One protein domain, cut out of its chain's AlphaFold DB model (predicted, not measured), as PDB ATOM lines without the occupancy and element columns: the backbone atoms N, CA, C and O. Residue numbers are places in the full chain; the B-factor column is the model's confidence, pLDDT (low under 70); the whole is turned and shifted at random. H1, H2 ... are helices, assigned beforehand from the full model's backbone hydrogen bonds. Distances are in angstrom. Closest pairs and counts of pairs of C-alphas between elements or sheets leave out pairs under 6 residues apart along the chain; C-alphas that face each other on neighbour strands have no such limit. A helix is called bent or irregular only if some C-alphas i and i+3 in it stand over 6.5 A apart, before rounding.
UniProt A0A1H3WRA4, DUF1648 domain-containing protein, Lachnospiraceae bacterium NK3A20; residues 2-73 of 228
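AT A GLANCE: This is residues 2 to 73 of the 228 residues of the protein "DUF1648 domain-containing protein" of Lachnospiraceae bacterium NK3A20 (UniProt A0A1H3WRA4). A long helix, H3, makes the length of a rod, with a small head of two short helices, H1 and H2, at the end where H3 begins and a tail with no named element, residues 59 to 73, that folds back at the other end. H1 and H2 stand at a steep angle to each other, and the stretch of H3 between the head and the tail, residues 40 to 50, is bare. The printed part has 72 residues with three named helices, H1, H2 and H3 in chain order, and no named strand; its class is all helix. The whole is extended, with a radius of gyration of the C-alphas of 19.5 A and spans of 56 by 21 by 16 A.

IN THESE COORDINATES: H1 comprises residues 2 to 10, Leu 2 to Thr 10, and begins at C-alpha 2 at (46.493, -7.341, 15.103); it is 12.6 A long from first to last C-alpha. After a tight link of 4 residues comes H2, residues 15 to 22, Val 15 to Ile 22, 10.6 A long. A tight link of 5 residues leads to H3, residues 28 to 58, which starts at C-alpha 28 at (32.471, -11.424, 20.871) and ends at C-alpha 58 at (52.285, -31.912, 54.681), 44.2 A away. No helix is bent or irregular. Residues 59 to 73 follow with no named element.

HOW THE PARTS SIT: H1 and H2 only just touch, with 3 pairs of C-alphas within 8 A, the closest being those of Ile 5 and Ile 18 at 6.9 A. They run opposite ways at a steep tilt of 48 degrees. H2 and H3 are close but not clearly touching, with 2 pairs of C-alphas within 8 A; the closest are those of Ile 21 and Leu 28, 5.9 A apart. Their lines stand at a shallow tilt of 29 degrees, opposite ways, with centres 23.8 A apart. H1 and H3 are apart. In H1, H2 and H3 every O i to N i+4 pair is within hydrogen-bond range.

THE WHOLE: The two C-alphas farthest apart are those of Tyr 24 and Asp 61, at 56.7 A, while the first and last printed C-alphas, of Leu 2 and Thr 73, are 44.8 A apart. Residues 40 to 50, which belong to H3, stand free, as do residues 60 to 66. The printed part has no cut, and neither link between helices is long. The mean pLDDT of the printed part is 81.3, and the model's confidence is low, under 70, in residues 60 to 73.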
ATOM      1  N   LEU A   2      45.547  -6.404  14.469       82.62
ATOM      2  CA  LEU A   2      46.493  -7.341  15.103       82.62
ATOM      3  C   LEU A   2      46.500  -7.288  16.649       82.62
ATOM      4  O   LEU A   2      46.409  -8.321  17.300       82.62
ATOM      5  N   LYS A   3      46.490  -6.080  17.237       88.56
ATOM      6  CA  LYS A   3      46.423  -5.876  18.700       88.56
ATOM      7  C   LYS A   3      45.191  -6.525  19.353       88.56
ATOM      8  O   LYS A   3      45.295  -7.062  20.446       88.56
ATOM      9  N   LYS A   4      44.035  -6.510  18.673       87.88
ATOM     10  CA  LYS A   4      42.788  -7.116  19.179       87.88
ATOM     11  C   LYS A   4      42.870  -8.645  19.163       87.88
ATOM     12  O   LYS A   4      42.426  -9.288  20.101       87.88
ATOM     13  N   ILE A   5      43.477  -9.216  18.122       88.06
ATOM     14  CA  ILE A   5      43.696 -10.665  18.001       88.06
ATOM     15  C   ILE A   5      44.657 -11.150  19.090       88.06
ATOM     16  O   ILE A   5      44.347 -12.113  19.783       88.06
ATOM     17  N   ALA A   6      45.784 -10.455  19.274       85.44
ATOM     18  CA  ALA A   6      46.757 -10.784  20.313       85.44
ATOM     19  C   ALA A   6      46.121 -10.761  21.713       85.44
ATOM     20  O   ALA A   6      46.290 -11.705  22.476       85.44
ATOM     21  N   TRP A   7      45.314  -9.740  22.012       92.69
ATOM     22  CA  TRP A   7      44.609  -9.641  23.290       92.69
ATOM     23  C   TRP A   7      43.573 -10.761  23.508       92.69
ATOM     24  O   TRP A   7      43.485 -11.332  24.590       92.69
ATOM     25  N   LEU A   8      42.821 -11.160  22.476       89.50
ATOM     26  CA  LEU A   8      41.900 -12.301  22.597       89.50
ATOM     27  C   LEU A   8      42.648 -13.625  22.808       89.50
ATOM     28  O   LEU A   8      42.184 -14.483  23.558       89.50
ATOM     29  N   ARG A   9      43.833 -13.779  22.205       90.44
ATOM     30  CA  ARG A   9      44.704 -14.937  22.450       90.44
ATOM     31  C   ARG A   9      45.222 -14.980  23.883       90.44
ATOM     32  O   ARG A   9      45.251 -16.067  24.448       90.44
ATOM     33  N   THR A  10      45.563 -13.840  24.492       88.75
ATOM     34  CA  THR A  10      45.990 -13.809  25.905       88.75
ATOM     35  C   THR A  10      44.884 -14.220  26.874       88.75
ATOM     36  O   THR A  10      45.182 -14.688  27.964       88.75
ATOM     37  N   LEU A  11      43.614 -14.114  26.474       87.19
ATOM     38  CA  LEU A  11      42.472 -14.608  27.253       87.19
ATOM     39  C   LEU A  11      42.199 -16.112  27.056       87.19
ATOM     40  O   LEU A  11      41.242 -16.646  27.616       87.19
ATOM     41  N   GLY A  12      43.007 -16.803  26.246       87.25
ATOM     42  CA  GLY A  12      42.834 -18.225  25.946       87.25
ATOM     43  C   GLY A  12      41.773 -18.523  24.881       87.25
ATOM     44  O   GLY A  12      41.361 -19.667  24.737       87.25
ATOM     45  N   ILE A  13      41.323 -17.527  24.107       88.31
ATOM     46  CA  ILE A  13      40.356 -17.756  23.021       88.31
ATOM     47  C   ILE A  13      41.067 -18.417  21.825       88.31
ATOM     48  O   ILE A  13      42.180 -18.032  21.438       88.31
ATOM     49  N   SER A  14      40.437 -19.435  21.231       87.88
ATOM     50  CA  SER A  14      40.985 -20.189  20.096       87.88
ATOM     51  C   SER A  14      41.132 -19.322  18.833       87.88
ATOM     52  O   SER A  14      40.418 -18.334  18.644       87.88
ATOM     53  N   VAL A  15      42.064 -19.684  17.944       88.50
ATOM     54  CA  VAL A  15      42.259 -18.970  16.666       88.50
ATOM     55  C   VAL A  15      41.011 -19.101  15.783       88.50
ATOM     56  O   VAL A  15      40.581 -18.123  15.167       88.50
ATOM     57  N   GLU A  16      40.379 -20.275  15.788       88.88
ATOM     58  CA  GLU A  16      39.107 -20.557  15.122       88.88
ATOM     59  C   GLU A  16      37.985 -19.627  15.588       88.88
ATOM     60  O   GLU A  16      37.269 -19.066  14.755       88.88
ATOM     61  N   ASP A  17      37.826 -19.419  16.895       85.94
ATOM     62  CA  ASP A  17      36.754 -18.565  17.410       85.94
ATOM     63  C   ASP A  17      37.039 -17.084  17.161       85.94
ATOM     64  O   ASP A  17      36.127 -16.343  16.794       85.94
ATOM     65  N   ILE A  18      38.306 -16.660  17.211       89.69
ATOM     66  CA  ILE A  18      38.708 -15.316  16.765       89.69
ATOM     67  C   ILE A  18      38.352 -15.112  15.284       89.69
ATOM     68  O   ILE A  18      37.804 -14.069  14.916       89.69
ATOM     69  N   ARG A  19      38.588 -16.115  14.427       91.31
ATOM     70  CA  ARG A  19      38.207 -16.062  13.006       91.31
ATOM     71  C   ARG A  19      36.688 -15.960  12.827       91.31
ATOM     72  O   ARG A  19      36.225 -15.194  11.978       91.31
ATOM     73  N   LYS A  20      35.901 -16.682  13.629       90.69
ATOM     74  CA  LYS A  20      34.428 -16.579  13.625       90.69
ATOM     75  C   LYS A  20      33.940 -15.206  14.097       90.69
ATOM     76  O   LYS A  20      32.994 -14.683  13.515       90.69
ATOM     77  N   ILE A  21      34.604 -14.600  15.083       90.94
ATOM     78  CA  ILE A  21      34.302 -13.239  15.554       90.94
ATOM     79  C   ILE A  21      34.566 -12.211  14.449       90.94
ATOM     80  O   ILE A  21      33.713 -11.374  14.169       90.94
ATOM     81  N   ILE A  22      35.716 -12.301  13.772       90.06
ATOM     82  CA  ILE A  22      36.075 -11.388  12.670       90.06
ATOM     83  C   ILE A  22      35.100 -11.522  11.488       90.06
ATOM     84  O   ILE A  22      34.809 -10.536  10.819       90.06
ATOM     85  N   THR A  23      34.581 -12.728  11.239       92.69
ATOM     86  CA  THR A  23      33.617 -13.004  10.157       92.69
ATOM     87  C   THR A  23      32.153 -12.815  10.569       92.69
ATOM     88  O   THR A  23      31.266 -13.214   9.819       92.69
ATOM     89  N   TYR A  24      31.886 -12.223  11.742       89.50
ATOM     90  CA  TYR A  24      30.544 -12.004  12.311       89.50
ATOM     91  C   TYR A  24      29.700 -13.278  12.493       89.50
ATOM     92  O   TYR A  24      28.493 -13.212  12.709       89.50
ATOM     93  N   LYS A  25      30.335 -14.455  12.456       89.50
ATOM     94  CA  LYS A  25      29.692 -15.759  12.677       89.50
ATOM     95  C   LYS A  25      29.545 -16.100  14.161       89.50
ATOM     96  O   LYS A  25      28.797 -17.008  14.508       89.50
ATOM     97  N   LEU A  26      30.266 -15.396  15.033       88.50
ATOM     98  CA  LEU A  26      30.204 -15.543  16.484       88.50
ATOM     99  C   LEU A  26      30.270 -14.161  17.141       88.50
ATOM    100  O   LEU A  26      31.131 -13.351  16.807       88.50
ATOM    101  N   SER A  27      29.376 -13.891  18.090       92.25
ATOM    102  CA  SER A  27      29.438 -12.656  18.874       92.25
ATOM    103  C   SER A  27      30.623 -12.698  19.840       92.25
ATOM    104  O   SER A  27      30.809 -13.687  20.553       92.25
ATOM    105  N   LEU A  28      31.376 -11.596  19.915       89.75
ATOM    106  CA  LEU A  28      32.471 -11.424  20.871       89.75
ATOM    107  C   LEU A  28      32.006 -11.652  22.317       89.75
ATOM    108  O   LEU A  28      32.692 -12.323  23.081       89.75
ATOM    109  N   GLN A  29      30.818 -11.158  22.677       90.38
ATOM    110  CA  GLN A  29      30.259 -11.326  24.020       90.38
ATOM    111  C   GLN A  29      30.016 -12.802  24.353       90.38
ATOM    112  O   GLN A  29      30.372 -13.248  25.439       90.38
ATOM    113  N   LYS A  30      29.473 -13.579  23.403       90.25
ATOM    114  CA  LYS A  30      29.237 -15.020  23.590       90.25
ATOM    115  C   LYS A  30      30.548 -15.791  23.754       90.25
ATOM    116  O   LYS A  30      30.634 -16.660  24.614       90.25
ATOM    117  N   ALA A  31      31.572 -15.450  22.968       88.94
ATOM    118  CA  ALA A  31      32.891 -16.070  23.082       88.94
ATOM    119  C   ALA A  31      33.558 -15.770  24.436       88.94
ATOM    120  O   ALA A  31      34.100 -16.674  25.066       88.94
ATOM    121  N   ILE A  32      33.468 -14.521  24.913       91.88
ATOM    122  CA  ILE A  32      33.998 -14.124  26.227       91.88
ATOM    123  C   ILE A  32      33.235 -14.822  27.358       91.88
ATOM    124  O   ILE A  32      33.865 -15.334  28.277       91.88
ATOM    125  N   GLN A  33      31.903 -14.898  27.286       91.44
ATOM    126  CA  GLN A  33      31.098 -15.579  28.304       91.44
ATOM    127  C   GLN A  33      31.426 -17.074  28.375       91.44
ATOM    128  O   GLN A  33      31.660 -17.596  29.460       91.44
ATOM    129  N   SER A  34      31.526 -17.745  27.222       89.06
ATOM    130  CA  SER A  34      31.942 -19.151  27.164       89.06
ATOM    131  C   SER A  34      33.338 -19.354  27.751       89.06
ATOM    132  O   SER A  34      33.554 -20.319  28.481       89.06
ATOM    133  N   ARG A  35      34.284 -18.446  27.466       92.88
ATOM    134  CA  ARG A  35      35.632 -18.526  28.040       92.88
ATOM    135  C   ARG A  35      35.626 -18.270  29.544       92.88
ATOM    136  O   ARG A  35      36.354 -18.941  30.257       92.88
ATOM    137  N   SER A  36      34.797 -17.349  30.029       91.38
ATOM    138  CA  SER A  36      34.656 -17.071  31.460       91.38
ATOM    139  C   SER A  36      34.140 -18.276  32.241       91.38
ATOM    140  O   SER A  36      34.618 -18.502  33.345       91.38
ATOM    141  N   VAL A  37      33.186 -19.033  31.689       91.00
ATOM    142  CA  VAL A  37      32.685 -20.269  32.318       91.00
ATOM    143  C   VAL A  37      33.782 -21.332  32.325       91.00
ATOM    144  O   VAL A  37      34.131 -21.833  33.382       91.00
ATOM    145  N   SER A  38      34.428 -21.575  31.180       87.31
ATOM    146  CA  SER A  38      35.552 -22.521  31.094       87.31
ATOM    147  C   SER A  38      36.712 -22.162  32.031       87.31
ATOM    148  O   SER A  38      37.370 -23.054  32.548       87.31
ATOM    149  N   LEU A  39      36.965 -20.870  32.272       91.06
ATOM    150  CA  LEU A  39      37.972 -20.423  33.236       91.06
ATOM    151  C   LEU A  39      37.582 -20.744  34.683       91.06
ATOM    152  O   LEU A  39      38.472 -20.956  35.498       91.06
ATOM    153  N   GLN A  40      36.291 -20.756  35.026       90.12
ATOM    154  CA  GLN A  40      35.849 -21.143  36.371       90.12
ATOM    155  C   GLN A  40      36.131 -22.620  36.634       90.12
ATOM    156  O   GLN A  40      36.641 -22.940  37.707       90.12
ATOM    157  N   ASP A  41      35.883 -23.474  35.640       83.50
ATOM    158  CA  ASP A  41      36.209 -24.900  35.708       83.50
ATOM    159  C   ASP A  41      37.732 -25.097  35.827       83.50
ATOM    160  O   ASP A  41      38.201 -25.733  36.767       83.50
ATOM    161  N   GLU A  42      38.526 -24.430  34.976       83.00
ATOM    162  CA  GLU A  42      40.000 -24.477  35.052       83.00
ATOM    163  C   GLU A  42      40.533 -24.011  36.422       83.00
ATOM    164  O   GLU A  42      41.483 -24.584  36.955       83.00
ATOM    165  N   ILE A  43      39.933 -22.976  37.026       89.62
ATOM    166  CA  ILE A  43      40.309 -22.507  38.370       89.62
ATOM    167  C   ILE A  43      39.969 -23.554  39.437       89.62
ATOM    168  O   ILE A  43      40.738 -23.709  40.388       89.62
ATOM    169  N   ALA A  44      38.834 -24.245  39.317       82.62
ATOM    170  CA  ALA A  44      38.461 -25.307  40.243       82.62
ATOM    171  C   ALA A  44      39.455 -26.477  40.168       82.62
ATOM    172  O   ALA A  44      39.972 -26.899  41.206       82.62
ATOM    173  N   ASP A  45      39.818 -26.903  38.957       76.00
ATOM    174  CA  ASP A  45      40.794 -27.974  38.722       76.00
ATOM    175  C   ASP A  45      42.184 -27.615  39.266       76.00
ATOM    176  O   ASP A  45      42.839 -28.422  39.937       76.00
ATOM    177  N   LEU A  46      42.629 -26.374  39.034       86.19
ATOM    178  CA  LEU A  46      43.905 -25.876  39.552       86.19
ATOM    179  C   LEU A  46      43.913 -25.800  41.080       86.19
ATOM    180  O   LEU A  46      44.918 -26.144  41.699       86.19
ATOM    181  N   ARG A  47      42.802 -25.387  41.704       84.38
ATOM    182  CA  ARG A  47      42.671 -25.374  43.169       84.38
ATOM    183  C   ARG A  47      42.696 -26.776  43.755       84.38
ATOM    184  O   ARG A  47      43.335 -26.977  44.781       84.38
ATOM    185  N   ASN A  48      42.037 -27.730  43.105       80.38
ATOM    186  CA  ASN A  48      42.092 -29.126  43.518       80.38
ATOM    187  C   ASN A  48      43.525 -29.674  43.421       80.38
ATOM    188  O   ASN A  48      44.048 -30.224  44.385       80.38
ATOM    189  N   SER A  49      44.201 -29.423  42.298       78.94
ATOM    190  CA  SER A  49      45.606 -29.806  42.105       78.94
ATOM    191  C   SER A  49      46.518 -29.183  43.169       78.94
ATOM    192  O   SER A  49      47.363 -29.866  43.742       78.94
ATOM    193  N   GLN A  50      46.315 -27.900  43.485       82.88
ATOM    194  CA  GLN A  50      47.046 -27.217  44.551       82.88
ATOM    195  C   GLN A  50      46.790 -27.863  45.919       82.88
ATOM    196  O   GLN A  50      47.737 -28.077  46.668       82.88
ATOM    197  N   HIS A  51      45.541 -28.215  46.229       81.75
ATOM    198  CA  HIS A  51      45.195 -28.870  47.488       81.75
ATOM    199  C   HIS A  51      45.910 -30.216  47.656       81.75
ATOM    200  O   HIS A  51      46.455 -30.486  48.724       81.75
ATOM    201  N   ILE A  52      45.968 -31.028  46.596       78.62
ATOM    202  CA  ILE A  52      46.705 -32.299  46.590       78.62
ATOM    203  C   ILE A  52      48.204 -32.042  46.809       78.62
ATOM    204  O   ILE A  52      48.816 -32.691  47.655       78.62
ATOM    205  N   CYS A  53      48.792 -31.054  46.125       81.00
ATOM    206  CA  CYS A  53      50.187 -30.665  46.358       81.00
ATOM    207  C   CYS A  53      50.440 -30.279  47.825       81.00
ATOM    208  O   CYS A  53      51.419 -30.733  48.414       81.00
ATOM    209  N   ASP A  54      49.550 -29.490  48.431       83.25
ATOM    210  CA  ASP A  54      49.671 -29.083  49.833       83.25
ATOM    211  C   ASP A  54      49.542 -30.282  50.791       83.25
ATOM    212  O   ASP A  54      50.284 -30.365  51.769       83.25
ATOM    213  N   GLN A  55      48.653 -31.239  50.506       80.06
ATOM    214  CA  GLN A  55      48.518 -32.479  51.283       80.06
ATOM    215  C   GLN A  55      49.762 -33.373  51.181       80.06
ATOM    216  O   GLN A  55      50.198 -33.949  52.181       80.06
ATOM    217  N   ILE A  56      50.360 -33.477  49.992       76.25
ATOM    218  CA  ILE A  56      51.608 -34.223  49.781       76.25
ATOM    219  C   ILE A  56      52.746 -33.558  50.560       76.25
ATOM    220  O   ILE A  56      53.470 -34.239  51.280       76.25
ATOM    221  N   LEU A  57      52.866 -32.228  50.488       78.12
ATOM    222  CA  LEU A  57      53.902 -31.471  51.202       78.12
ATOM    223  C   LEU A  57      53.744 -31.503  52.733       78.12
ATOM    224  O   LEU A  57      54.725 -31.318  53.453       78.12
ATOM    225  N   GLN A  58      52.532 -31.729  53.245       75.69
ATOM    226  CA  GLN A  58      52.285 -31.912  54.681       75.69
ATOM    227  C   GLN A  58      52.741 -33.286  55.196       75.69
ATOM    228  O   GLN A  58      53.014 -33.425  56.393       75.69
ATOM    229  N   ASN A  59      52.870 -34.286  54.318       71.75
ATOM    230  CA  ASN A  59      53.444 -35.579  54.673       71.75
ATOM    231  C   ASN A  59      54.975 -35.494  54.662       71.75
ATOM    232  O   ASN A  59      55.592 -35.070  53.693       71.75
ATOM    233  N   LYS A  60      55.601 -35.873  55.781       56.75
ATOM    234  CA  LYS A  60      57.048 -35.695  55.996       56.75
ATOM    235  C   LYS A  60      57.932 -36.723  55.277       56.75
ATOM    236  O   LYS A  60      59.125 -36.468  55.160       56.75
ATOM    237  N   ASP A  61      57.363 -37.826  54.790       56.38
ATOM    238  CA  ASP A  61      58.046 -38.837  53.971       56.38
ATOM    239  C   ASP A  61      57.594 -38.702  52.512       56.38
ATOM    240  O   ASP A  61      56.691 -39.395  52.044       56.38
ATOM    241  N   ILE A  62      58.198 -37.756  51.792       60.09
ATOM    242  CA  ILE A  62      57.998 -37.594  50.347       60.09
ATOM    243  C   ILE A  62      59.020 -38.487  49.643       60.09
ATOM    244  O   ILE A  62      60.029 -38.016  49.124       60.09
ATOM    245  N   ASP A  63      58.778 -39.792  49.681       62.88
ATOM    246  CA  ASP A  63      59.508 -40.768  48.878       62.88
ATOM    247  C   ASP A  63      58.554 -41.380  47.850       62.88
ATOM    248  O   ASP A  63      57.412 -41.716  48.174       62.88
ATOM    249  N   PHE A  64      59.000 -41.494  46.600       57.94
ATOM    250  CA  PHE A  64      58.160 -41.970  45.496       57.94
ATOM    251  C   PHE A  64      57.662 -43.397  45.753       57.94
ATOM    252  O   PHE A  64      56.507 -43.708  45.468       57.94
ATOM    253  N   ASP A  65      58.501 -44.225  46.378       55.09
ATOM    254  CA  ASP A  65      58.189 -45.618  46.712       55.09
ATOM    255  C   ASP A  65      57.143 -45.754  47.836       55.09
ATOM    256  O   ASP A  65      56.503 -46.797  47.969       55.09
ATOM    257  N   HIS A  66      56.928 -44.692  48.620       57.84
ATOM    258  CA  HIS A  66      55.993 -44.657  49.748       57.84
ATOM    259  C   HIS A  66      54.784 -43.737  49.503       57.84
ATOM    260  O   HIS A  66      53.936 -43.574  50.386       57.84
ATOM    261  N   LEU A  67      54.668 -43.148  48.304       65.56
ATOM    262  CA  LEU A  67      53.571 -42.255  47.944       65.56
ATOM    263  C   LEU A  67      52.267 -43.046  47.764       65.56
ATOM    264  O   LEU A  67      51.989 -43.610  46.705       65.56
ATOM    265  N   ASN A  68      51.431 -43.056  48.799       62.72
ATOM    266  CA  ASN A  68      50.112 -43.673  48.733       62.72
ATOM    267  C   ASN A  68      49.106 -42.759  48.008       62.72
ATOM    268  O   ASN A  68      48.437 -41.941  48.633       62.72
ATOM    269  N   VAL A  69      48.986 -42.917  46.687       62.81
ATOM    270  CA  VAL A  69      48.077 -42.127  45.832       62.81
ATOM    271  C   VAL A  69      46.600 -42.305  46.229       62.81
ATOM    272  O   VAL A  69      45.820 -41.360  46.145       62.81
ATOM    273  N   GLU A  70      46.223 -43.479  46.742       57.94
ATOM    274  CA  GLU A  70      44.852 -43.803  47.177       57.94
ATOM    275  C   GLU A  70      44.441 -43.018  48.436       57.94
ATOM    276  O   GLU A  70      43.259 -42.765  48.652       57.94
ATOM    277  N   ALA A  71      45.404 -42.561  49.244       59.94
ATOM    278  CA  ALA A  71      45.131 -41.733  50.419       59.94
ATOM    279  C   ALA A  71      44.739 -40.285  50.067       59.94
ATOM    280  O   ALA A  71      44.100 -39.610  50.875       59.94
ATOM    281  N   PHE A  72      45.105 -39.807  48.873       58.28
ATOM    282  CA  PHE A  72      44.860 -38.430  48.420       58.28
ATOM    283  C   PHE A  72      43.701 -38.324  47.426       58.28
ATOM    284  O   PHE A  72      43.314 -37.225  47.031       58.28
ATOM    285  N   THR A  73      43.142 -39.452  46.987       57.62
ATOM    286  CA  THR A  73      42.028 -39.483  46.038       57.62
ATOM    287  C   THR A  73      41.040 -40.564  46.477       57.62
ATOM    288  O   THR A  73      41.280 -41.739  46.206       57.62
TER     289      THR A  73